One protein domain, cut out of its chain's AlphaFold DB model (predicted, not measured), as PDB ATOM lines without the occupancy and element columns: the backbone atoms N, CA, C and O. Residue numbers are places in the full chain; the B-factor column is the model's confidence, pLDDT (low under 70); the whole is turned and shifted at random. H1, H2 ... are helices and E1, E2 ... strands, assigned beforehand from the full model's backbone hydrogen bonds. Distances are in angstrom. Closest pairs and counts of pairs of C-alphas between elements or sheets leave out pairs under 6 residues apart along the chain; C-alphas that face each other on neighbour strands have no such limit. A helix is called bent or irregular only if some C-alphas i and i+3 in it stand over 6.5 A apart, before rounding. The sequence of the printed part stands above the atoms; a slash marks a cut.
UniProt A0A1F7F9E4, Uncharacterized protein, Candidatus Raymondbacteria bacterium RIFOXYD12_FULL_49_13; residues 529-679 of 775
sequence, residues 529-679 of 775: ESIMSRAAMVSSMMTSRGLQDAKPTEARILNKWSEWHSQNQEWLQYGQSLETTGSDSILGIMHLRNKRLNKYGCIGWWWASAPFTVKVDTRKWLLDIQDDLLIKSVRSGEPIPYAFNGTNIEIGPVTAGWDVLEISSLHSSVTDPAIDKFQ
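AT A GLANCE: This is residues 529 to 679 of the 775 residues of an uncharacterized protein of Candidatus Raymondbacteria bacterium RIFOXYD12_FULL_49_13 (UniProt A0A1F7F9E4). Two antiparallel sheets of four strands lie face to face as a sandwich, their strands crossed, and a layer of helices covers the sheet E2, E3, E8, E5 on its other side. The long helix H2 runs slantwise over the inner strands E3 and E8 of that sheet, while the short helices H1 and H3 lie by its edge strand E2. The printed part has 151 residues with three named helices and eight named strands, in the order H1, H2, H3 and then E1 to E8, and its class is mixed, helices and strands. The sheets run E1, E4, E7, E6 and E2, E3, E8, E5. The whole is compact, with a radius of gyration of the C-alphas of 15.4 A, and rounded, with spans of 42 by 36 by 29 A.

HOW THE PARTS SIT: H1, residues 529 to 535, is on the sheet of E2, residues 587 to 596, E3, residues 599 to 608, E8, residues 657 to 665, and E5, residues 629 to 633. Its closest C-alphas to E2 are those of Ser 533 and Ile 589, 6.3 A apart. H2, residues 552 to 567, is on the same sheet at a height over the sheet of 10.1 A, over E3 and E8, and runs slantwise to the strands, at 44 degrees to E3 on the local plane. The closest C-alphas of H2 and E8 are those of Ile 557 and Val 660, 6.9 A apart. H3, residues 569 to 574, is on this sheet too, with the C-alphas of Tyr 574 and His 591 of E2 the closest, at 6.6 A. H2 and H3 are close but not clearly touching and about perpendicular, at 86 degrees. The helices and this sheet make two layers, helices on one face of a sheet. Every O i to N i+4 pair is within hydrogen-bond range in H1 and H2; in H3, which is irregular with C-alphas 570 and 573 7.5 A apart, it is 0 of 2, with 2 of 3 O i to N i+3 pairs within range. E2 and E3 form a hairpin, with N 591 and O 602 at 2.8 A. E3 and E8 are antiparallel at 167 degrees, with N 661 and O 603 at 2.7 A; E8 and E5 have N 662 and O 632 at 2.8 A. This sheet is twisted, and E2 bends by 57 degrees at residue 593. The other sheet of the sandwich holds E1, residues 579 to 581, E4, residues 612 to 617, E7, residues 648 to 654, and E6, residues 642 to 644. N 615 of E4 and O 579 of E1 are 2.9 A apart, N 616 of E4 and O 649 of E7 2.8 A, and N 643 of E6 and O 650 of E7 2.9 A; E6 and E7 form a hairpin. The parts of the two sheets that face each other are 10.3 A centre to centre, their strands at 41 degrees.

IN THESE COORDINATES: H1 begins at C-alpha 529, (9.242, 17.634, 36.312). H2 measures 22.0 A from first to last C-alpha, and H3 10.6 A. E2 spans 25.9 A, E3 24.6 A from C-alpha 599 at (-3.568, -4.154, 29.971), E4 16.6 A, E5 13.2 A and E7 16.7 A; E1 and E6 have 3 residues each. E8 spans 25.8 A and ends at C-alpha 665, (-3.326, -6.601, 24.039).

THE WHOLE: The C-alphas of Asp 584 and Gln 679 are the two farthest apart, 45.5 A. The printed part has no cut. The links H1 to H2 and E4 to E5 are long, with 16 and 11 residues. Residues 666 to 679 hold no named element, their C-alphas 16 to 26 A from the mean of the C-alphas. The mean pLDDT of the printed part is 71.3; 57 residues are under 70, among them 529 to 549 and 667 to 679.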
ATOM      1  N   GLU A 529      10.267  18.406  37.019       41.41
ATOM      2  CA  GLU A 529       9.242  17.634  36.312       41.41
ATOM      3  C   GLU A 529       9.022  16.273  36.968       41.41
ATOM      4  O   GLU A 529       7.886  15.850  37.129       41.41
ATOM      5  N   SER A 530      10.081  15.621  37.459       42.25
ATOM      6  CA  SER A 530       9.937  14.312  38.097       42.25
ATOM      7  C   SER A 530       9.096  14.376  39.377       42.25
ATOM      8  O   SER A 530       8.317  13.465  39.629       42.25
ATOM      9  N   ILE A 531       9.195  15.454  40.160       38.25
ATOM     10  CA  ILE A 531       8.464  15.614  41.424       38.25
ATOM     11  C   ILE A 531       7.019  16.050  41.160       38.25
ATOM     12  O   ILE A 531       6.103  15.524  41.788       38.25
ATOM     13  N   MET A 532       6.791  16.953  40.201       39.62
ATOM     14  CA  MET A 532       5.448  17.424  39.832       39.62
ATOM     15  C   MET A 532       4.635  16.348  39.105       39.62
ATOM     16  O   MET A 532       3.470  16.142  39.442       39.62
ATOM     17  N   SER A 533       5.246  15.596  38.184       42.72
ATOM     18  CA  SER A 533       4.619  14.427  37.556       42.72
ATOM     19  C   SER A 533       4.294  13.349  38.585       42.72
ATOM     20  O   SER A 533       3.259  12.705  38.471       42.72
ATOM     21  N   ARG A 534       5.129  13.183  39.624       44.00
ATOM     22  CA  ARG A 534       4.883  12.231  40.720       44.00
ATOM     23  C   ARG A 534       3.800  12.695  41.691       44.00
ATOM     24  O   ARG A 534       2.981  11.891  42.124       44.00
ATOM     25  N   ALA A 535       3.739  13.989  41.996       39.06
ATOM     26  CA  ALA A 535       2.641  14.571  42.761       39.06
ATOM     27  C   ALA A 535       1.311  14.452  41.999       39.06
ATOM     28  O   ALA A 535       0.301  14.136  42.626       39.06
ATOM     29  N   ALA A 536       1.335  14.579  40.662       46.03
ATOM     30  CA  ALA A 536       0.177  14.378  39.787       46.03
ATOM     31  C   ALA A 536      -0.478  12.983  39.941       46.03
ATOM     32  O   ALA A 536      -1.673  12.833  39.706       46.03
ATOM     33  N   MET A 537       0.291  11.976  40.383       46.47
ATOM     34  CA  MET A 537      -0.131  10.571  40.555       46.47
ATOM     35  C   MET A 537      -1.044  10.333  41.755       46.47
ATOM     36  O   MET A 537      -1.797   9.364  41.806       46.47
ATOM     37  N   VAL A 538      -0.908  11.184  42.768       43.84
ATOM     38  CA  VAL A 538      -1.646  11.099  44.036       43.84
ATOM     39  C   VAL A 538      -2.513  12.321  44.266       43.84
ATOM     40  O   VAL A 538      -3.394  12.292  45.127       43.84
ATOM     41  N   SER A 539      -2.293  13.386  43.497       41.25
ATOM     42  CA  SER A 539      -3.178  14.530  43.478       41.25
ATOM     43  C   SER A 539      -4.436  14.182  42.713       41.25
ATOM     44  O   SER A 539      -4.416  13.665  41.597       41.25
ATOM     45  N   SER A 540      -5.554  14.511  43.317       48.50
ATOM     46  CA  SER A 540      -6.829  14.428  42.645       48.50
ATOM     47  C   SER A 540      -6.919  15.456  41.537       48.50
ATOM     48  O   SER A 540      -6.456  16.582  41.684       48.50
ATOM     49  N   MET A 541      -7.576  15.086  40.446       49.34
ATOM     50  CA  MET A 541      -7.923  16.050  39.415       49.34
ATOM     51  C   MET A 541      -9.022  16.970  39.938       49.34
ATOM     52  O   MET A 541     -10.097  16.508  40.326       49.34
ATOM     53  N   MET A 542      -8.760  18.274  39.918       46.69
ATOM     54  CA  MET A 542      -9.797  19.276  40.115       46.69
ATOM     55  C   MET A 542     -10.444  19.640  38.795       46.69
ATOM     56  O   MET A 542      -9.778  20.067  37.854       46.69
ATOM     57  N   THR A 543     -11.763  19.565  38.762       51.22
ATOM     58  CA  THR A 543     -12.563  20.235  37.747       51.22
ATOM     59  C   THR A 543     -13.025  21.583  38.298       51.22
ATOM     60  O   THR A 543     -13.415  21.691  39.459       51.22
ATOM     61  N   SER A 544     -13.005  22.630  37.468       43.38
ATOM     62  CA  SER A 544     -13.498  23.968  37.843       43.38
ATOM     63  C   SER A 544     -15.017  24.021  38.070       43.38
ATOM     64  O   SER A 544     -15.544  25.043  38.499       43.38
ATOM     65  N   ARG A 545     -15.726  22.925  37.775       54.03
ATOM     66  CA  ARG A 545     -17.163  22.698  37.988       54.03
ATOM     67  C   ARG A 545     -17.381  21.267  38.494       54.03
ATOM     68  O   ARG A 545     -16.425  20.495  38.505       54.03
ATOM     69  N   GLY A 546     -18.581  20.884  38.933       60.03
ATOM     70  CA  GLY A 546     -18.823  19.496  39.352       60.03
ATOM     71  C   GLY A 546     -18.588  18.500  38.208       60.03
ATOM     72  O   GLY A 546     -18.619  18.882  37.041       60.03
ATOM     73  N   LEU A 547     -18.376  17.212  38.508       58.56
ATOM     74  CA  LEU A 547     -18.237  16.172  37.471       58.56
ATOM     75  C   LEU A 547     -19.462  16.134  36.535       58.56
ATOM     76  O   LEU A 547     -19.330  15.844  35.351       58.56
ATOM     77  N   GLN A 548     -20.638  16.476  37.063       64.19
ATOM     78  CA  GLN A 548     -21.890  16.631  36.319       64.19
ATOM     79  C   GLN A 548     -21.882  17.788  35.305       64.19
ATOM     80  O   GLN A 548     -22.654  17.764  34.352       64.19
ATOM     81  N   ASP A 549     -21.006  18.775  35.496       68.94
ATOM     82  CA  ASP A 549     -20.862  19.946  34.630       68.94
ATOM     83  C   ASP A 549     -19.690  19.793  33.642       68.94
ATOM     84  O   ASP A 549     -19.474  20.662  32.791       68.94
ATOM     85  N   ALA A 550     -18.905  18.716  33.772       72.31
ATOM     86  CA  ALA A 550     -17.837  18.385  32.840       72.31
ATOM     87  C   ALA A 550     -18.439  17.968  31.493       72.31
ATOM     88  O   ALA A 550     -19.479  17.302  31.432       72.31
ATOM     89  N   LYS A 551     -17.775  18.313  30.382       80.00
ATOM     90  CA  LYS A 551     -18.218  17.824  29.068       80.00
ATOM     91  C   LYS A 551     -18.216  16.288  29.080       80.00
ATOM     92  O   LYS A 551     -17.341  15.701  29.714       80.00
ATOM     93  N   PRO A 552     -19.102  15.604  28.333       80.44
ATOM     94  CA  PRO A 552     -19.150  14.139  28.333       80.44
ATOM     95  C   PRO A 552     -17.803  13.457  28.039       80.44
ATOM     96  O   PRO A 552     -17.514  12.387  28.570       80.44
ATOM     97  N   THR A 553     -16.961  14.077  27.209       77.06
ATOM     98  CA  THR A 553     -15.597  13.614  26.917       77.06
ATOM     99  C   THR A 553     -14.652  13.789  28.104       77.06
ATOM    100  O   THR A 553     -13.879  12.887  28.403       77.06
ATOM    101  N   GLU A 554     -14.738  14.906  28.821       76.06
ATOM    102  CA  GLU A 554     -13.949  15.173  30.026       76.06
ATOM    103  C   GLU A 554     -14.376  14.236  31.157       76.06
ATOM    104  O   GLU A 554     -13.537  13.545  31.724       76.06
ATOM    105  N   ALA A 555     -15.683  14.110  31.410       77.19
ATOM    106  CA  ALA A 555     -16.238  13.176  32.388       77.19
ATOM    107  C   ALA A 555     -15.790  11.729  32.122       77.19
ATOM    108  O   ALA A 555     -15.469  10.998  33.056       77.19
ATOM    109  N   ARG A 556     -15.713  11.317  30.849       78.75
ATOM    110  CA  ARG A 556     -15.202   9.996  30.457       78.75
ATOM    111  C   ARG A 556     -13.738   9.809  30.839       78.75
ATOM    112  O   ARG A 556     -13.412   8.783  31.428       78.75
ATOM    113  N   ILE A 557     -12.878  10.785  30.539       79.50
ATOM    114  CA  ILE A 557     -11.457  10.723  30.907       79.50
ATOM    115  C   ILE A 557     -11.313  10.688  32.432       79.50
ATOM    116  O   ILE A 557     -10.601   9.833  32.951       79.50
ATOM    117  N   LEU A 558     -12.044  11.544  33.154       77.69
ATOM    118  CA  LEU A 558     -12.010  11.616  34.618       77.69
ATOM    119  C   LEU A 558     -12.460  10.301  35.269       77.69
ATOM    120  O   LEU A 558     -11.776   9.779  36.150       77.69
ATOM    121  N   ASN A 559     -13.580   9.735  34.810       77.88
ATOM    122  CA  ASN A 559     -14.097   8.462  35.312       77.88
ATOM    123  C   ASN A 559     -13.133   7.315  35.021       77.88
ATOM    124  O   ASN A 559     -12.830   6.533  35.916       77.88
ATOM    125  N   LYS A 560     -12.611   7.241  33.794       76.81
ATOM    126  CA  LYS A 560     -11.674   6.190  33.401       76.81
ATOM    127  C   LYS A 560     -10.361   6.285  34.174       76.81
ATOM    128  O   LYS A 560      -9.835   5.266  34.606       76.81
ATOM    129  N   TRP A 561      -9.848   7.496  34.377       74.38
ATOM    130  CA  TRP A 561      -8.659   7.739  35.189       74.38
ATOM    131  C   TRP A 561      -8.882   7.327  36.645       74.38
ATOM    132  O   TRP A 561      -8.035   6.645  37.217       74.38
ATOM    133  N   SER A 562     -10.033   7.682  37.226       74.44
ATOM    134  CA  SER A 562     -10.422   7.295  38.588       74.44
ATOM    135  C   SER A 562     -10.559   5.774  38.741       74.44
ATOM    136  O   SER A 562      -9.969   5.179  39.644       74.44
ATOM    137  N   GLU A 563     -11.269   5.126  37.816       74.31
ATOM    138  CA  GLU A 563     -11.425   3.671  37.768       74.31
ATOM    139  C   GLU A 563     -10.061   2.982  37.649       74.31
ATOM    140  O   GLU A 563      -9.763   2.049  38.395       74.31
ATOM    141  N   TRP A 564      -9.199   3.485  36.764       71.62
ATOM    142  CA  TRP A 564      -7.850   2.968  36.594       71.62
ATOM    143  C   TRP A 564      -7.013   3.134  37.868       71.62
ATOM    144  O   TRP A 564      -6.377   2.166  38.281       71.62
ATOM    145  N   HIS A 565      -7.055   4.294  38.532       70.56
ATOM    146  CA  HIS A 565      -6.365   4.504  39.812       70.56
ATOM    147  C   HIS A 565      -6.831   3.501  40.865       70.56
ATOM    148  O   HIS A 565      -6.009   2.933  41.579       70.56
ATOM    149  N   SER A 566      -8.137   3.239  40.933       69.62
ATOM    150  CA  SER A 566      -8.694   2.256  41.861       69.62
ATOM    151  C   SER A 566      -8.260   0.826  41.526       69.62
ATOM    152  O   SER A 566      -7.890   0.078  42.424       69.62
ATOM    153  N   GLN A 567      -8.293   0.435  40.248       66.56
ATOM    154  CA  GLN A 567      -7.921  -0.914  39.794       66.56
ATOM    155  C   GLN A 567      -6.417  -1.184  39.894       66.56
ATOM    156  O   GLN A 567      -5.992  -2.339  39.941       66.56
ATOM    157  N   ASN A 568      -5.605  -0.128  39.897       64.19
ATOM    158  CA  ASN A 568      -4.151  -0.217  39.858       64.19
ATOM    159  C   ASN A 568      -3.496   0.381  41.104       64.19
ATOM    160  O   ASN A 568      -2.300   0.643  41.071       64.19
ATOM    161  N   GLN A 569      -4.248   0.562  42.196       65.00
ATOM    162  CA  GLN A 569      -3.795   1.251  43.409       65.00
ATOM    163  C   GLN A 569      -2.506   0.654  43.992       65.00
ATOM    164  O   GLN A 569      -1.570   1.391  44.281       65.00
ATOM    165  N   GLU A 570      -2.420  -0.675  44.066       55.75
ATOM    166  CA  GLU A 570      -1.219  -1.434  44.467       55.75
ATOM    167  C   GLU A 570       0.026  -1.150  43.590       55.75
ATOM    168  O   GLU A 570       1.135  -1.536  43.937       55.75
ATOM    169  N   TRP A 571      -0.148  -0.508  42.430       58.81
ATOM    170  CA  TRP A 571       0.851  -0.380  41.364       58.81
ATOM    171  C   TRP A 571       1.052   1.062  40.892       58.81
ATOM    172  O   TRP A 571       1.862   1.304  39.996       58.81
ATOM    173  N   LEU A 572       0.364   2.034  41.506       54.62
ATOM    174  CA  LEU A 572       0.555   3.467  41.243       54.62
ATOM    175  C   LEU A 572       1.980   3.938  41.567       54.62
ATOM    176  O   LEU A 572       2.368   5.035  41.194       54.62
ATOM    177  N   GLN A 573       2.788   3.096  42.200       51.59
ATOM    178  CA  GLN A 573       4.161   3.382  42.580       51.59
ATOM    179  C   GLN A 573       5.205   3.413  41.445       51.59
ATOM    180  O   GLN A 573       6.350   3.770  41.703       51.59
ATOM    181  N   TYR A 574       4.838   3.065  40.205       56.81
ATOM    182  CA  TYR A 574       5.793   2.894  39.091       56.81
ATOM    183  C   TYR A 574       5.708   3.947  37.974       56.81
ATOM    184  O   TYR A 574       6.266   3.731  36.901       56.81
ATOM    185  N   GLY A 575       4.991   5.055  38.164       58.09
ATOM    186  CA  GLY A 575       4.843   6.055  37.099       58.09
ATOM    187  C   GLY A 575       6.098   6.886  36.851       58.09
ATOM    188  O   GLY A 575       6.919   7.112  37.741       58.09
ATOM    189  N   GLN A 576       6.251   7.304  35.599       65.75
ATOM    190  CA  GLN A 576       7.483   7.875  35.055       65.75
ATOM    191  C   GLN A 576       7.172   9.050  34.126       65.75
ATOM    192  O   GLN A 576       6.076   9.136  33.570       65.75
ATOM    193  N   SER A 577       8.141   9.945  33.931       67.19
ATOM    194  CA  SER A 577       8.020  11.037  32.959       67.19
ATOM    195  C   SER A 577       7.966  10.499  31.526       67.19
ATOM    196  O   SER A 577       8.626   9.511  31.202       67.19
ATOM    197  N   LEU A 578       7.181  11.149  30.666       70.31
ATOM    198  CA  LEU A 578       7.102  10.798  29.248       70.31
ATOM    199  C   LEU A 578       8.319  11.303  28.473       70.31
ATOM    200  O   LEU A 578       8.681  12.471  28.569       70.31
ATOM    201  N   GLU A 579       8.884  10.442  27.628       74.81
ATOM    202  CA  GLU A 579       9.802  10.867  26.572       74.81
ATOM    203  C   GLU A 579       8.966  11.244  25.336       74.81
ATOM    204  O   GLU A 579       8.342  10.392  24.695       74.81
ATOM    205  N   THR A 580       8.904  12.537  25.012       75.06
ATOM    206  CA  THR A 580       8.096  13.061  23.897       75.06
ATOM    207  C   THR A 580       8.960  13.762  22.859       75.06
ATOM    208  O   THR A 580       9.931  14.429  23.200       75.06
ATOM    209  N   THR A 581       8.574  13.676  21.585       74.50
ATOM    210  CA  THR A 581       9.178  14.467  20.502       74.50
ATOM    211  C   THR A 581       8.125  15.346  19.830       74.50
ATOM    212  O   THR A 581       7.075  14.832  19.435       74.50
ATOM    213  N   GLY A 582       8.419  16.641  19.654       64.94
ATOM    214  CA  GLY A 582       7.592  17.575  18.872       64.94
ATOM    215  C   GLY A 582       6.805  18.631  19.661       64.94
ATOM    216  O   GLY A 582       6.060  19.389  19.047       64.94
ATOM    217  N   SER A 583       6.954  18.719  20.986       63.88
ATOM    218  CA  SER A 583       6.416  19.830  21.783       63.88
ATOM    219  C   SER A 583       7.251  20.025  23.048       63.88
ATOM    220  O   SER A 583       7.416  19.089  23.826       63.88
ATOM    221  N   ASP A 584       7.739  21.247  23.258       59.66
ATOM    222  CA  ASP A 584       8.604  21.628  24.386       59.66
ATOM    223  C   ASP A 584       7.816  21.854  25.694       59.66
ATOM    224  O   ASP A 584       8.311  22.452  26.644       59.66
ATOM    225  N   SER A 585       6.534  21.475  25.735       62.66
ATOM    226  CA  SER A 585       5.605  21.868  26.807       62.66
ATOM    227  C   SER A 585       4.637  20.754  27.194       62.66
ATOM    228  O   SER A 585       3.478  21.021  27.506       62.66
ATOM    229  N   ILE A 586       5.075  19.495  27.146       65.19
ATOM    230  CA  ILE A 586       4.239  18.371  27.571       65.19
ATOM    231  C   ILE A 586       4.583  18.010  29.004       65.19
ATOM    232  O   ILE A 586       5.642  17.462  29.290       65.19
ATOM    233  N   LEU A 587       3.627  18.240  29.895       63.09
ATOM    234  CA  LEU A 587       3.624  17.584  31.187       63.09
ATOM    235  C   LEU A 587       2.796  16.313  31.040       63.09
ATOM    236  O   LEU A 587       1.599  16.355  30.756       63.09
ATOM    237  N   GLY A 588       3.429  15.163  31.208       65.38
ATOM    238  CA  GLY A 588       2.697  13.916  31.177       65.38
ATOM    239  C   GLY A 588       3.439  12.772  31.828       65.38
ATOM    240  O   GLY A 588       4.613  12.861  32.195       65.38
ATOM    241  N   ILE A 589       2.684  11.703  32.013       65.69
ATOM    242  CA  ILE A 589       3.047  10.548  32.797       65.69
ATOM    243  C   ILE A 589       2.787   9.262  32.026       65.69
ATOM    244  O   ILE A 589       1.761   9.078  31.369       65.69
ATOM    245  N   MET A 590       3.728   8.343  32.152       72.38
ATOM    246  CA  MET A 590       3.620   6.988  31.655       72.38
ATOM    247  C   MET A 590       3.459   6.018  32.811       72.38
ATOM    248  O   MET A 590       4.216   6.055  33.780       72.38
ATOM    249  N   HIS A 591       2.514   5.098  32.664       71.31
ATOM    250  CA  HIS A 591       2.379   3.928  33.509       71.31
ATOM    251  C   HIS A 591       2.319   2.701  32.622       71.31
ATOM    252  O   HIS A 591       1.245   2.317  32.163       71.31
ATOM    253  N   LEU A 592       3.470   2.091  32.381       72.88
ATOM    254  CA  LEU A 592       3.564   0.838  31.652       72.88
ATOM    255  C   LEU A 592       4.137  -0.255  32.544       72.88
ATOM    256  O   LEU A 592       4.984   0.001  33.396       72.88
ATOM    257  N   ARG A 593       3.652  -1.479  32.344       73.56
ATOM    258  CA  ARG A 593       4.110  -2.697  33.019       73.56
ATOM    259  C   ARG A 593       3.844  -3.928  32.156       73.56
ATOM    260  O   ARG A 593       3.099  -3.855  31.179       73.56
ATOM    261  N   ASN A 594       4.380  -5.070  32.583       72.00
ATOM    262  CA  ASN A 594       4.002  -6.370  32.032       72.00
ATOM    263  C   ASN A 594       2.494  -6.609  32.186       72.00
ATOM    264  O   ASN A 594       1.864  -6.169  33.153       72.00
ATOM    265  N   LYS A 595       1.916  -7.292  31.195       72.75
ATOM    266  CA  LYS A 595       0.474  -7.475  31.020       72.75
ATOM    267  C   LYS A 595      -0.218  -7.948  32.306       72.75
ATOM    268  O   LYS A 595       0.061  -9.030  32.813       72.75
ATOM    269  N   ARG A 596      -1.198  -7.176  32.786       65.94
ATOM    270  CA  ARG A 596      -2.132  -7.574  33.858       65.94
ATOM    271  C   ARG A 596      -3.545  -7.166  33.468       65.94
ATOM    272  O   ARG A 596      -3.766  -6.033  33.054       65.94
ATOM    273  N   LEU A 597      -4.501  -8.090  33.594       67.38
ATOM    274  CA  LEU A 597      -5.894  -7.896  33.153       67.38
ATOM    275  C   LEU A 597      -5.987  -7.438  31.682       67.38
ATOM    276  O   LEU A 597      -6.742  -6.527  31.353       67.38
ATOM    277  N   ASN A 598      -5.167  -8.032  30.804       73.25
ATOM    278  CA  ASN A 598      -5.035  -7.676  29.382       73.25
ATOM    279  C   ASN A 598      -4.593  -6.231  29.087       73.25
ATOM    280  O   ASN A 598      -4.685  -5.778  27.945       73.25
ATOM    281  N   LYS A 599      -4.057  -5.527  30.089       77.75
ATOM    282  CA  LYS A 599      -3.568  -4.154  29.971       77.75
ATOM    283  C   LYS A 599      -2.092  -4.077  30.337       77.75
ATOM    284  O   LYS A 599      -1.659  -4.645  31.341       77.75
ATOM    285  N   TYR A 600      -1.346  -3.342  29.528       82.56
ATOM    286  CA  TYR A 600       0.033  -2.953  29.810       82.56
ATOM    287  C   TYR A 600       0.076  -1.642  30.602       82.56
ATOM    288  O   TYR A 600       1.013  -1.416  31.358       82.56
ATOM    289  N   GLY A 601      -0.975  -0.819  30.522       85.31
ATOM    290  CA  GLY A 601      -1.164   0.340  31.388       85.31
ATOM    291  C   GLY A 601      -1.733   1.542  30.643       85.31
ATOM    292  O   GLY A 601      -2.520   1.360  29.712       85.31
ATOM    293  N   CYS A 602      -1.373   2.749  31.077       86.00
ATOM    294  CA  CYS A 602      -1.885   3.996  30.519       86.00
ATOM    295  C   CYS A 602      -0.787   5.049  30.336       86.00
ATOM    296  O   CYS A 602       0.180   5.096  31.094       86.00
ATOM    297  N   ILE A 603      -0.972   5.938  29.366       87.12
ATOM    298  CA  ILE A 603      -0.137   7.127  29.156       87.12
ATOM    299  C   ILE A 603      -1.039   8.350  29.248       87.12
ATOM    300  O   ILE A 603      -1.958   8.471  28.451       87.12
ATOM    301  N   GLY A 604      -0.810   9.236  30.210       85.25
ATOM    302  CA  GLY A 604      -1.577  10.469  30.378       85.25
ATOM    303  C   GLY A 604      -0.728  11.696  30.088       85.25
ATOM    304  O   GLY A 604       0.441  11.728  30.447       85.25
ATOM    305  N   TRP A 605      -1.295  12.732  29.483       85.69
ATOM    306  CA  TRP A 605      -0.635  14.037  29.393       85.69
ATOM    307  C   TRP A 605      -1.633  15.170  29.520       85.69
ATOM    308  O   TRP A 605      -2.842  15.010  29.325       85.69
ATOM    309  N   TRP A 606      -1.098  16.344  29.810       79.81
ATOM    310  CA  TRP A 606      -1.832  17.585  29.894       79.81
ATOM    311  C   TRP A 606      -1.076  18.675  29.141       79.81
ATOM    312  O   TRP A 606       0.149  18.746  29.154       79.81
ATOM    313  N   TRP A 607      -1.857  19.537  28.491       71.69
ATOM    314  CA  TRP A 607      -1.377  20.755  27.843       71.69
ATOM    315  C   TRP A 607      -0.414  20.560  26.659       71.69
ATOM    316  O   TRP A 607       0.490  21.357  26.441       71.69
ATOM    317  N   ALA A 608      -0.667  19.575  25.798       78.25
ATOM    318  CA  ALA A 608       0.019  19.532  24.510       78.25
ATOM    319  C   ALA A 608      -0.474  20.676  23.604       78.25
ATOM    320  O   ALA A 608      -1.652  20.725  23.248       78.25
ATOM    321  N   SER A 609       0.399  21.613  23.236       78.62
ATOM    322  CA  SER A 609       0.055  22.751  22.366       78.62
ATOM    323  C   SER A 609      -0.068  22.365  20.887       78.62
ATOM    324  O   SER A 609      -0.761  23.038  20.125       78.62
ATOM    325  N   ALA A 610       0.560  21.258  20.495       83.44
ATOM    326  CA  ALA A 610       0.551  20.699  19.150       83.44
ATOM    327  C   ALA A 610       0.530  19.159  19.210       83.44
ATOM    328  O   ALA A 610       0.824  18.587  20.265       83.44
ATOM    329  N   PRO A 611       0.171  18.468  18.111       86.06
ATOM    330  CA  PRO A 611       0.327  17.023  18.026       86.06
ATOM    331  C   PRO A 611       1.784  16.595  18.225       86.06
ATOM    332  O   PRO A 611       2.698  17.260  17.744       86.06
ATOM    333  N   PHE A 612       2.000  15.469  18.897       87.25
ATOM    334  CA  PHE A 612       3.339  14.965  19.216       87.25
ATOM    335  C   PHE A 612       3.401  13.440  19.119       87.25
ATOM    336  O   PHE A 612       2.381  12.779  18.918       87.25
ATOM    337  N   THR A 613       4.604  12.876  19.233       89.19
ATOM    338  CA  THR A 613       4.819  11.421  19.311       89.19
ATOM    339  C   THR A 613       5.395  11.073  20.677       89.19
ATOM    340  O   THR A 613       6.321  11.740  21.149       89.19
ATOM    341  N   VAL A 614       4.848  10.038  21.307       88.06
ATOM    342  CA  VAL A 614       5.375   9.464  22.549       88.06
ATOM    343  C   VAL A 614       6.336   8.341  22.191       88.06
ATOM    344  O   VAL A 614       5.995   7.477  21.384       88.06
ATOM    345  N   LYS A 615       7.519   8.330  22.803       87.81
ATOM    346  CA  LYS A 615       8.490   7.247  22.648       87.81
ATOM    347  C   LYS A 615       8.639   6.490  23.958       87.81
ATOM    348  O   LYS A 615       8.783   7.082  25.022       87.81
ATOM    349  N   VAL A 616       8.609   5.167  23.869       85.19
ATOM    350  CA  VAL A 616       8.738   4.271  25.015       85.19
ATOM    351  C   VAL A 616       9.831   3.257  24.727       85.19
ATOM    352  O   VAL A 616       9.624   2.372  23.902       85.19
ATOM    353  N   ASP A 617      10.962   3.330  25.428       83.75
ATOM    354  CA  ASP A 617      11.949   2.242  25.433       83.75
ATOM    355  C   ASP A 617      11.563   1.206  26.496       83.75
ATOM    356  O   ASP A 617      11.767   1.401  27.693       83.75
ATOM    357  N   THR A 618      10.997   0.089  26.055       82.00
ATOM    358  CA  THR A 618      10.561  -1.029  26.905       82.00
ATOM    359  C   THR A 618      11.676  -1.600  27.782       82.00
ATOM    360  O   THR A 618      11.388  -2.072  28.879       82.00
ATOM    361  N   ARG A 619      12.951  -1.500  27.374       77.25
ATOM    362  CA  ARG A 619      14.086  -2.024  28.156       77.25
ATOM    363  C   ARG A 619      14.370  -1.193  29.393       77.25
ATOM    364  O   ARG A 619      14.693  -1.764  30.429       77.25
ATOM    365  N   LYS A 620      14.217   0.136  29.301       71.81
ATOM    366  CA  LYS A 620      14.356   1.040  30.459       71.81
ATOM    367  C   LYS A 620      13.383   0.658  31.576       71.81
ATOM    368  O   LYS A 620      13.649   0.915  32.744       71.81
ATOM    369  N   TRP A 621      12.279   0.021  31.198       68.69
ATOM    370  CA  TRP A 621      11.144  -0.262  32.062       68.69
ATOM    371  C   TRP A 621      10.898  -1.756  32.284       68.69
ATOM    372  O   TRP A 621       9.888  -2.113  32.884       68.69
ATOM    373  N   LEU A 622      11.807  -2.621  31.812       70.81
ATOM    374  CA  LEU A 622      11.701  -4.083  31.908       70.81
ATOM    375  C   LEU A 622      10.340  -4.620  31.418       70.81
ATOM    376  O   LEU A 622       9.787  -5.566  31.984       70.81
ATOM    377  N   LEU A 623       9.793  -3.987  30.376       75.69
ATOM    378  CA  LEU A 623       8.531  -4.380  29.763       75.69
ATOM    379  C   LEU A 623       8.785  -5.496  28.757       75.69
ATOM    380  O   LEU A 623       9.427  -5.285  27.732       75.69
ATOM    381  N   ASP A 624       8.231  -6.665  29.035       80.06
ATOM    382  CA  ASP A 624       8.165  -7.787  28.112       80.06
ATOM    383  C   ASP A 624       6.838  -7.714  27.346       80.06
ATOM    384  O   ASP A 624       5.798  -8.213  27.786       80.06
ATOM    385  N   ILE A 625       6.857  -6.993  26.223       81.94
ATOM    386  CA  ILE A 625       5.709  -6.881  25.323       81.94
ATOM    387  C   ILE A 625       5.862  -7.926  24.224       81.94
ATOM    388  O   ILE A 625       6.626  -7.741  23.279       81.94
ATOM    389  N   GLN A 626       5.101  -9.011  24.349       76.75
ATOM    390  CA  GLN A 626       5.079 -10.102  23.367       76.75
ATOM    391  C   GLN A 626       3.823 -10.104  22.491       76.75
ATOM    392  O   GLN A 626       3.725 -10.899  21.559       76.75
ATOM    393  N   ASP A 627       2.861  -9.230  22.788       80.06
ATOM    394  CA  ASP A 627       1.597  -9.154  22.064       80.06
ATOM    395  C   ASP A 627       1.583  -8.009  21.052       80.06
ATOM    396  O   ASP A 627       2.167  -6.948  21.283       80.06
ATOM    397  N   ASP A 628       0.754  -8.166  20.020       86.44
ATOM    398  CA  ASP A 628       0.229  -7.021  19.285       86.44
ATOM    399  C   ASP A 628      -0.513  -6.097  20.262       86.44
ATOM    400  O   ASP A 628      -1.401  -6.525  21.012       86.44
ATOM    401  N   LEU A 629      -0.148  -4.818  20.265       89.69
ATOM    402  CA  LEU A 629      -0.756  -3.814  21.125       89.69
ATOM    403  C   LEU A 629      -1.995  -3.197  20.475       89.69
ATOM    404  O   LEU A 629      -2.067  -2.979  19.267       89.69
ATOM    405  N   LEU A 630      -2.948  -2.845  21.328       92.06
ATOM    406  CA  LEU A 630      -4.058  -1.954  21.050       92.06
ATOM    407  C   LEU A 630      -3.920  -0.735  21.957       92.06
ATOM    408  O   LEU A 630      -4.115  -0.832  23.174       92.06
ATOM    409  N   ILE A 631      -3.587   0.400  21.350       92.81
ATOM    410  CA  ILE A 631      -3.450   1.690  22.025       92.81
ATOM    411  C   ILE A 631      -4.669   2.528  21.668       92.81
ATOM    412  O   ILE A 631      -4.908   2.767  20.490       92.81
ATOM    413  N   LYS A 632      -5.460   2.950  22.655       92.94
ATOM    414  CA  LYS A 632      -6.700   3.715  22.440       92.94
ATOM    415  C   LYS A 632      -6.688   5.017  23.212       92.94
ATOM    416  O   LYS A 632      -6.379   5.005  24.399       92.94
ATOM    417  N   SER A 633      -7.102   6.108  22.579       91.81
ATOM    418  CA  SER A 633      -7.420   7.343  23.296       91.81
ATOM    419  C   SER A 633      -8.689   7.146  24.118       91.81
ATOM    420  O   SER A 633      -9.717   6.702  23.610       91.81
ATOM    421  N   VAL A 634      -8.637   7.483  25.401       88.81
ATOM    422  CA  VAL A 634      -9.806   7.478  26.286       88.81
ATOM    423  C   VAL A 634     -10.744   8.627  25.921       88.81
ATOM    424  O   VAL A 634     -11.965   8.458  25.982       88.81
ATOM    425  N   ARG A 635     -10.195   9.781  25.516       87.19
ATOM    426  CA  ARG A 635     -10.978  10.938  25.070       87.19
ATOM    427  C   ARG A 635     -11.831  10.610  23.848       87.19
ATOM    428  O   ARG A 635     -13.036  10.862  23.883       87.19
ATOM    429  N   SER A 636     -11.220  10.116  22.771       88.75
ATOM    430  CA  SER A 636     -11.925   9.865  21.506       88.75
ATOM    431  C   SER A 636     -12.534   8.465  21.437       88.75
ATOM    432  O   SER A 636     -13.569   8.285  20.805       88.75
ATOM    433  N   GLY A 637     -11.944   7.485  22.127       87.69
ATOM    434  CA  GLY A 637     -12.254   6.060  21.980       87.69
ATOM    435  C   GLY A 637     -11.534   5.392  20.803       87.69
ATOM    436  O   GLY A 637     -11.590   4.166  20.678       87.69
ATOM    437  N   GLU A 638     -10.852   6.173  19.965       90.44
ATOM    438  CA  GLU A 638     -10.229   5.705  18.729       90.44
ATOM    439  C   GLU A 638      -8.853   5.073  18.982       90.44
ATOM    440  O   GLU A 638      -8.124   5.501  19.891       90.44
ATOM    441  N   PRO A 639      -8.466   4.061  18.184       92.88
ATOM    442  CA  PRO A 639      -7.119   3.520  18.223       92.88
ATOM    443  C   PRO A 639      -6.101   4.562  17.737       92.88
ATOM    444  O   PRO A 639      -6.327   5.269  16.757       92.88
ATOM    445  N   ILE A 640      -4.960   4.629  18.419       92.88
ATOM    446  CA  ILE A 640      -3.819   5.461  18.045       92.88
ATOM    447  C   ILE A 640      -2.781   4.572  17.353       92.88
ATOM    448  O   ILE A 640      -2.426   3.522  17.901       92.88
ATOM    449  N   PRO A 641      -2.286   4.960  16.164       92.62
ATOM    450  CA  PRO A 641      -1.243   4.210  15.485       92.62
ATOM    451  C   PRO A 641       0.043   4.201  16.311       92.62
ATOM    452  O   PRO A 641       0.384   5.169  16.998       92.62
ATOM    453  N   TYR A 642       0.767   3.092  16.224       93.88
ATOM    454  CA  TYR A 642       2.076   2.950  16.837       93.88
ATOM    455  C   TYR A 642       3.000   2.122  15.945       93.88
ATOM    456  O   TYR A 642       2.543   1.311  15.137       93.88
ATOM    457  N   ALA A 643       4.302   2.319  16.117       91.75
ATOM    458  CA  ALA A 643       5.341   1.467  15.563       91.75
ATOM    459  C   ALA A 643       6.082   0.773  16.710       91.75
ATOM    460  O   ALA A 643       6.443   1.418  17.693       91.75
ATOM    461  N   PHE A 644       6.315  -0.533  16.582       87.75
ATOM    462  CA  PHE A 644       7.091  -1.313  17.544       87.75
ATOM    463  C   PHE A 644       8.297  -1.947  16.853       87.75
ATOM    464  O   PHE A 644       8.140  -2.672  15.874       87.75
ATOM    465  N   ASN A 645       9.504  -1.674  17.354       85.25
ATOM    466  CA  ASN A 645      10.754  -2.218  16.805       85.25
ATOM    467  C   ASN A 645      11.430  -3.237  17.740       85.25
ATOM    468  O   ASN A 645      12.651  -3.376  17.746       85.25
ATOM    469  N   GLY A 646      10.631  -3.938  18.549       80.00
ATOM    470  CA  GLY A 646      11.082  -4.946  19.510       80.00
ATOM    471  C   GLY A 646      11.431  -4.367  20.878       80.00
ATOM    472  O   GLY A 646      11.119  -4.985  21.888       80.00
ATOM    473  N   THR A 647      12.025  -3.172  20.931       81.75
ATOM    474  CA  THR A 647      12.351  -2.523  22.212       81.75
ATOM    475  C   THR A 647      11.788  -1.118  22.352       81.75
ATOM    476  O   THR A 647      11.629  -0.657  23.475       81.75
ATOM    477  N   ASN A 648      11.463  -0.430  21.259       86.94
ATOM    478  CA  ASN A 648      10.861   0.898  21.303       86.94
ATOM    479  C   ASN A 648       9.452   0.880  20.723       86.94
ATOM    480  O   ASN A 648       9.221   0.308  19.656       86.94
ATOM    481  N   ILE A 649       8.536   1.545  21.423       88.88
ATOM    482  CA  ILE A 649       7.186   1.853  20.962       88.88
ATOM    483  C   ILE A 649       7.151   3.345  20.637       88.88
ATOM    484  O   ILE A 649       7.370   4.175  21.519       88.88
ATOM    485  N   GLU A 650       6.869   3.690  19.388       91.56
ATOM    486  CA  GLU A 650       6.583   5.065  18.980       91.56
ATOM    487  C   GLU A 650       5.076   5.198  18.765       91.56
ATOM    488  O   GLU A 650       4.519   4.544  17.888       91.56
ATOM    489  N   ILE A 651       4.410   5.998  19.595       89.75
ATOM    490  CA  ILE A 651       2.952   6.140  19.641       89.75
ATOM    491  C   ILE A 651       2.586   7.531  19.136       89.75
ATOM    492  O   ILE A 651       2.968   8.535  19.745       89.75
ATOM    493  N   GLY A 652       1.811   7.605  18.057       88.31
ATOM    494  CA  GLY A 652       1.307   8.871  17.546       88.31
ATOM    495  C   GLY A 652       1.245   8.972  16.019       88.31
ATOM    496  O   GLY A 652       1.491   7.993  15.316       88.31
ATOM    497  N   PRO A 653       0.895  10.164  15.501       88.06
ATOM    498  CA  PRO A 653       0.729  11.411  16.254       88.06
ATOM    499  C   PRO A 653      -0.481  11.381  17.201       88.06
ATOM    500  O   PRO A 653      -1.554  10.900  16.840       88.06
ATOM    501  N   VAL A 654      -0.310  11.898  18.419       85.88
ATOM    502  CA  VAL A 654      -1.397  12.093  19.392       85.88
ATOM    503  C   VAL A 654      -1.895  13.537  19.360       85.88
ATOM    504  O   VAL A 654      -1.147  14.450  19.018       85.88
ATOM    505  N   THR A 655      -3.170  13.765  19.682       81.56
ATOM    506  CA  THR A 655      -3.787  15.097  19.573       81.56
ATOM    507  C   THR A 655      -3.326  16.064  20.662       81.56
ATOM    508  O   THR A 655      -3.110  15.666  21.808       81.56
ATOM    509  N   ALA A 656      -3.298  17.355  20.324       82.50
ATOM    510  CA  ALA A 656      -3.121  18.451  21.273       82.50
ATOM    511  C   ALA A 656      -4.171  18.435  22.418       82.50
ATOM    512  O   ALA A 656      -5.275  17.886  22.300       82.50
ATOM    513  N   GLY A 657      -3.841  19.073  23.540       84.12
ATOM    514  CA  GLY A 657      -4.647  19.138  24.760       84.12
ATOM    515  C   GLY A 657      -4.248  18.082  25.793       84.12
ATOM    516  O   GLY A 657      -3.067  17.819  25.986       84.12
ATOM    517  N   TRP A 658      -5.236  17.524  26.497       84.81
ATOM    518  CA  TRP A 658      -5.036  16.524  27.561       84.81
ATOM    519  C   TRP A 658      -5.685  15.171  27.236       84.81
ATOM    520  O   TRP A 658      -6.867  15.124  26.920       84.81
ATOM    521  N   ASP A 659      -4.985  14.056  27.302       86.38
ATOM    522  CA  ASP A 659      -5.607  12.757  27.017       86.38
ATOM    523  C   ASP A 659      -4.993  11.663  27.880       86.38
ATOM    524  O   ASP A 659      -3.973  11.866  28.540       86.38
ATOM    525  N   VAL A 660      -5.642  10.506  27.865       88.88
ATOM    526  CA  VAL A 660      -5.143   9.264  28.434       88.88
ATOM    527  C   VAL A 660      -5.213   8.208  27.342       88.88
ATOM    528  O   VAL A 660      -6.274   7.976  26.772       88.88
ATOM    529  N   LEU A 661      -4.103   7.543  27.052       90.00
ATOM    530  CA  LEU A 661      -4.064   6.368  26.195       90.00
ATOM    531  C   LEU A 661      -4.111   5.121  27.056       90.00
ATOM    532  O   LEU A 661      -3.318   4.990  27.981       90.00
ATOM    533  N   GLU A 662      -4.999   4.194  26.730       89.50
ATOM    534  CA  GLU A 662      -5.040   2.853  27.304       89.50
ATOM    535  C   GLU A 662      -4.266   1.902  26.386       89.50
ATOM    536  O   GLU A 662      -4.558   1.820  25.191       89.50
ATOM    537  N   ILE A 663      -3.280   1.194  26.938       89.94
ATOM    538  CA  ILE A 663      -2.428   0.251  26.204       89.94
ATOM    539  C   ILE A 663      -2.793  -1.161  26.652       89.94
ATOM    540  O   ILE A 663      -2.665  -1.527  27.825       89.94
ATOM    541  N   SER A 664      -3.269  -1.959  25.705       88.81
ATOM    542  CA  SER A 664      -3.815  -3.298  25.928       88.81
ATOM    543  C   SER A 664      -3.342  -4.279  24.859       88.81
ATOM    544  O   SER A 664      -2.710  -3.879  23.889       88.81
ATOM    545  N   SER A 665      -3.612  -5.569  25.046       87.06
ATOM    546  CA  SER A 665      -3.326  -6.601  24.039       87.06
ATOM    547  C   SER A 665      -4.460  -6.695  23.008       87.06
ATOM    548  O   SER A 665      -5.635  -6.790  23.385       87.06
ATOM    549  N   LEU A 666      -4.115  -6.695  21.715       79.81
ATOM    550  CA  LEU A 666      -5.049  -6.734  20.581       79.81
ATOM    551  C   LEU A 666      -5.849  -8.048  20.517       79.81
ATOM    552  O   LEU A 666      -7.027  -8.034  20.172       79.81
ATOM    553  N   HIS A 667      -5.248  -9.173  20.920       67.38
ATOM    554  CA  HIS A 667      -5.844 -10.520  20.832       67.38
ATOM    555  C   HIS A 667      -6.820 -10.865  21.974       67.38
ATOM    556  O   HIS A 667      -7.049 -12.030  22.291       67.38
ATOM    557  N   SER A 668      -7.430  -9.864  22.609       51.91
ATOM    558  CA  SER A 668      -8.277 -10.034  23.800       51.91
ATOM    559  C   SER A 668      -9.760 -10.344  23.520       51.91
ATOM    560  O   SER A 668     -10.604 -10.134  24.388       51.91
ATOM    561  N   SER A 669     -10.107 -10.898  22.350       43.28
ATOM    562  CA  SER A 669     -11.464 -11.428  22.096       43.28
ATOM    563  C   SER A 669     -11.699 -12.835  22.654       43.28
ATOM    564  O   SER A 669     -12.821 -13.338  22.607       43.28
ATOM    565  N   VAL A 670     -10.685 -13.463  23.249       43.06
ATOM    566  CA  VAL A 670     -10.917 -14.600  24.136       43.06
ATOM    567  C   VAL A 670     -11.413 -14.011  25.449       43.06
ATOM    568  O   VAL A 670     -10.668 -13.301  26.124       43.06
ATOM    569  N   THR A 671     -12.672 -14.284  25.807       40.81
ATOM    570  CA  THR A 671     -13.104 -14.297  27.208       40.81
ATOM    571  C   THR A 671     -12.103 -15.160  27.944       40.81
ATOM    572  O   THR A 671     -12.171 -16.387  27.890       40.81
ATOM    573  N   ASP A 672     -11.097 -14.508  28.504       36.97
ATOM    574  CA  ASP A 672     -10.045 -15.157  29.239       36.97
ATOM    575  C   ASP A 672     -10.745 -15.948  30.348       36.97
ATOM    576  O   ASP A 672     -11.441 -15.343  31.168       36.97
ATOM    577  N   PRO A 673     -10.622 -17.284  30.398       41.31
ATOM    578  CA  PRO A 673     -11.126 -18.056  31.525       41.31
ATOM    579  C   PRO A 673     -10.516 -17.569  32.849       41.31
ATOM    580  O   PRO A 673     -11.021 -17.906  33.915       41.31
ATOM    581  N   ALA A 674      -9.444 -16.761  32.812       41.66
ATOM    582  CA  ALA A 674      -8.902 -16.074  33.971       41.66
ATOM    583  C   ALA A 674      -9.687 -14.823  34.414       41.66
ATOM    584  O   ALA A 674      -9.528 -14.416  35.561       41.66
ATOM    585  N   ILE A 675     -10.581 -14.255  33.594       40.88
ATOM    586  CA  ILE A 675     -11.553 -13.239  34.048       40.88
ATOM    587  C   ILE A 675     -12.563 -13.870  35.023       40.88
ATOM    588  O   ILE A 675     -12.988 -13.198  35.958       40.88
ATOM    589  N   ASP A 676     -12.835 -15.174  34.906       37.97
ATOM    590  CA  ASP A 676     -13.606 -15.928  35.908       37.97
ATOM    591  C   ASP A 676     -12.732 -16.407  37.092       37.97
ATOM    592  O   ASP A 676     -13.230 -16.684  38.177       37.97
ATOM    593  N   LYS A 677     -11.394 -16.428  36.942       37.50
ATOM    594  CA  LYS A 677     -10.448 -16.788  38.026       37.50
ATOM    595  C   LYS A 677     -10.008 -15.626  38.918       37.50
ATOM    596  O   LYS A 677      -9.290 -15.867  39.886       37.50
ATOM    597  N   PHE A 678     -10.423 -14.390  38.636       39.56
ATOM    598  CA  PHE A 678     -10.260 -13.267  39.572       39.56
ATOM    599  C   PHE A 678     -11.489 -13.027  40.466       39.56
ATOM    600  O   PHE A 678     -11.437 -12.169  41.343       39.56
ATOM    601  N   GLN A 679     -12.513 -13.883  40.384       41.44
ATOM    602  CA  GLN A 679     -13.001 -14.513  41.611       41.44
ATOM    603  C   GLN A 679     -12.068 -15.687  41.906       41.44
ATOM    604  O   GLN A 679     -12.373 -16.835  41.592       41.44
TER     605      GLN A 679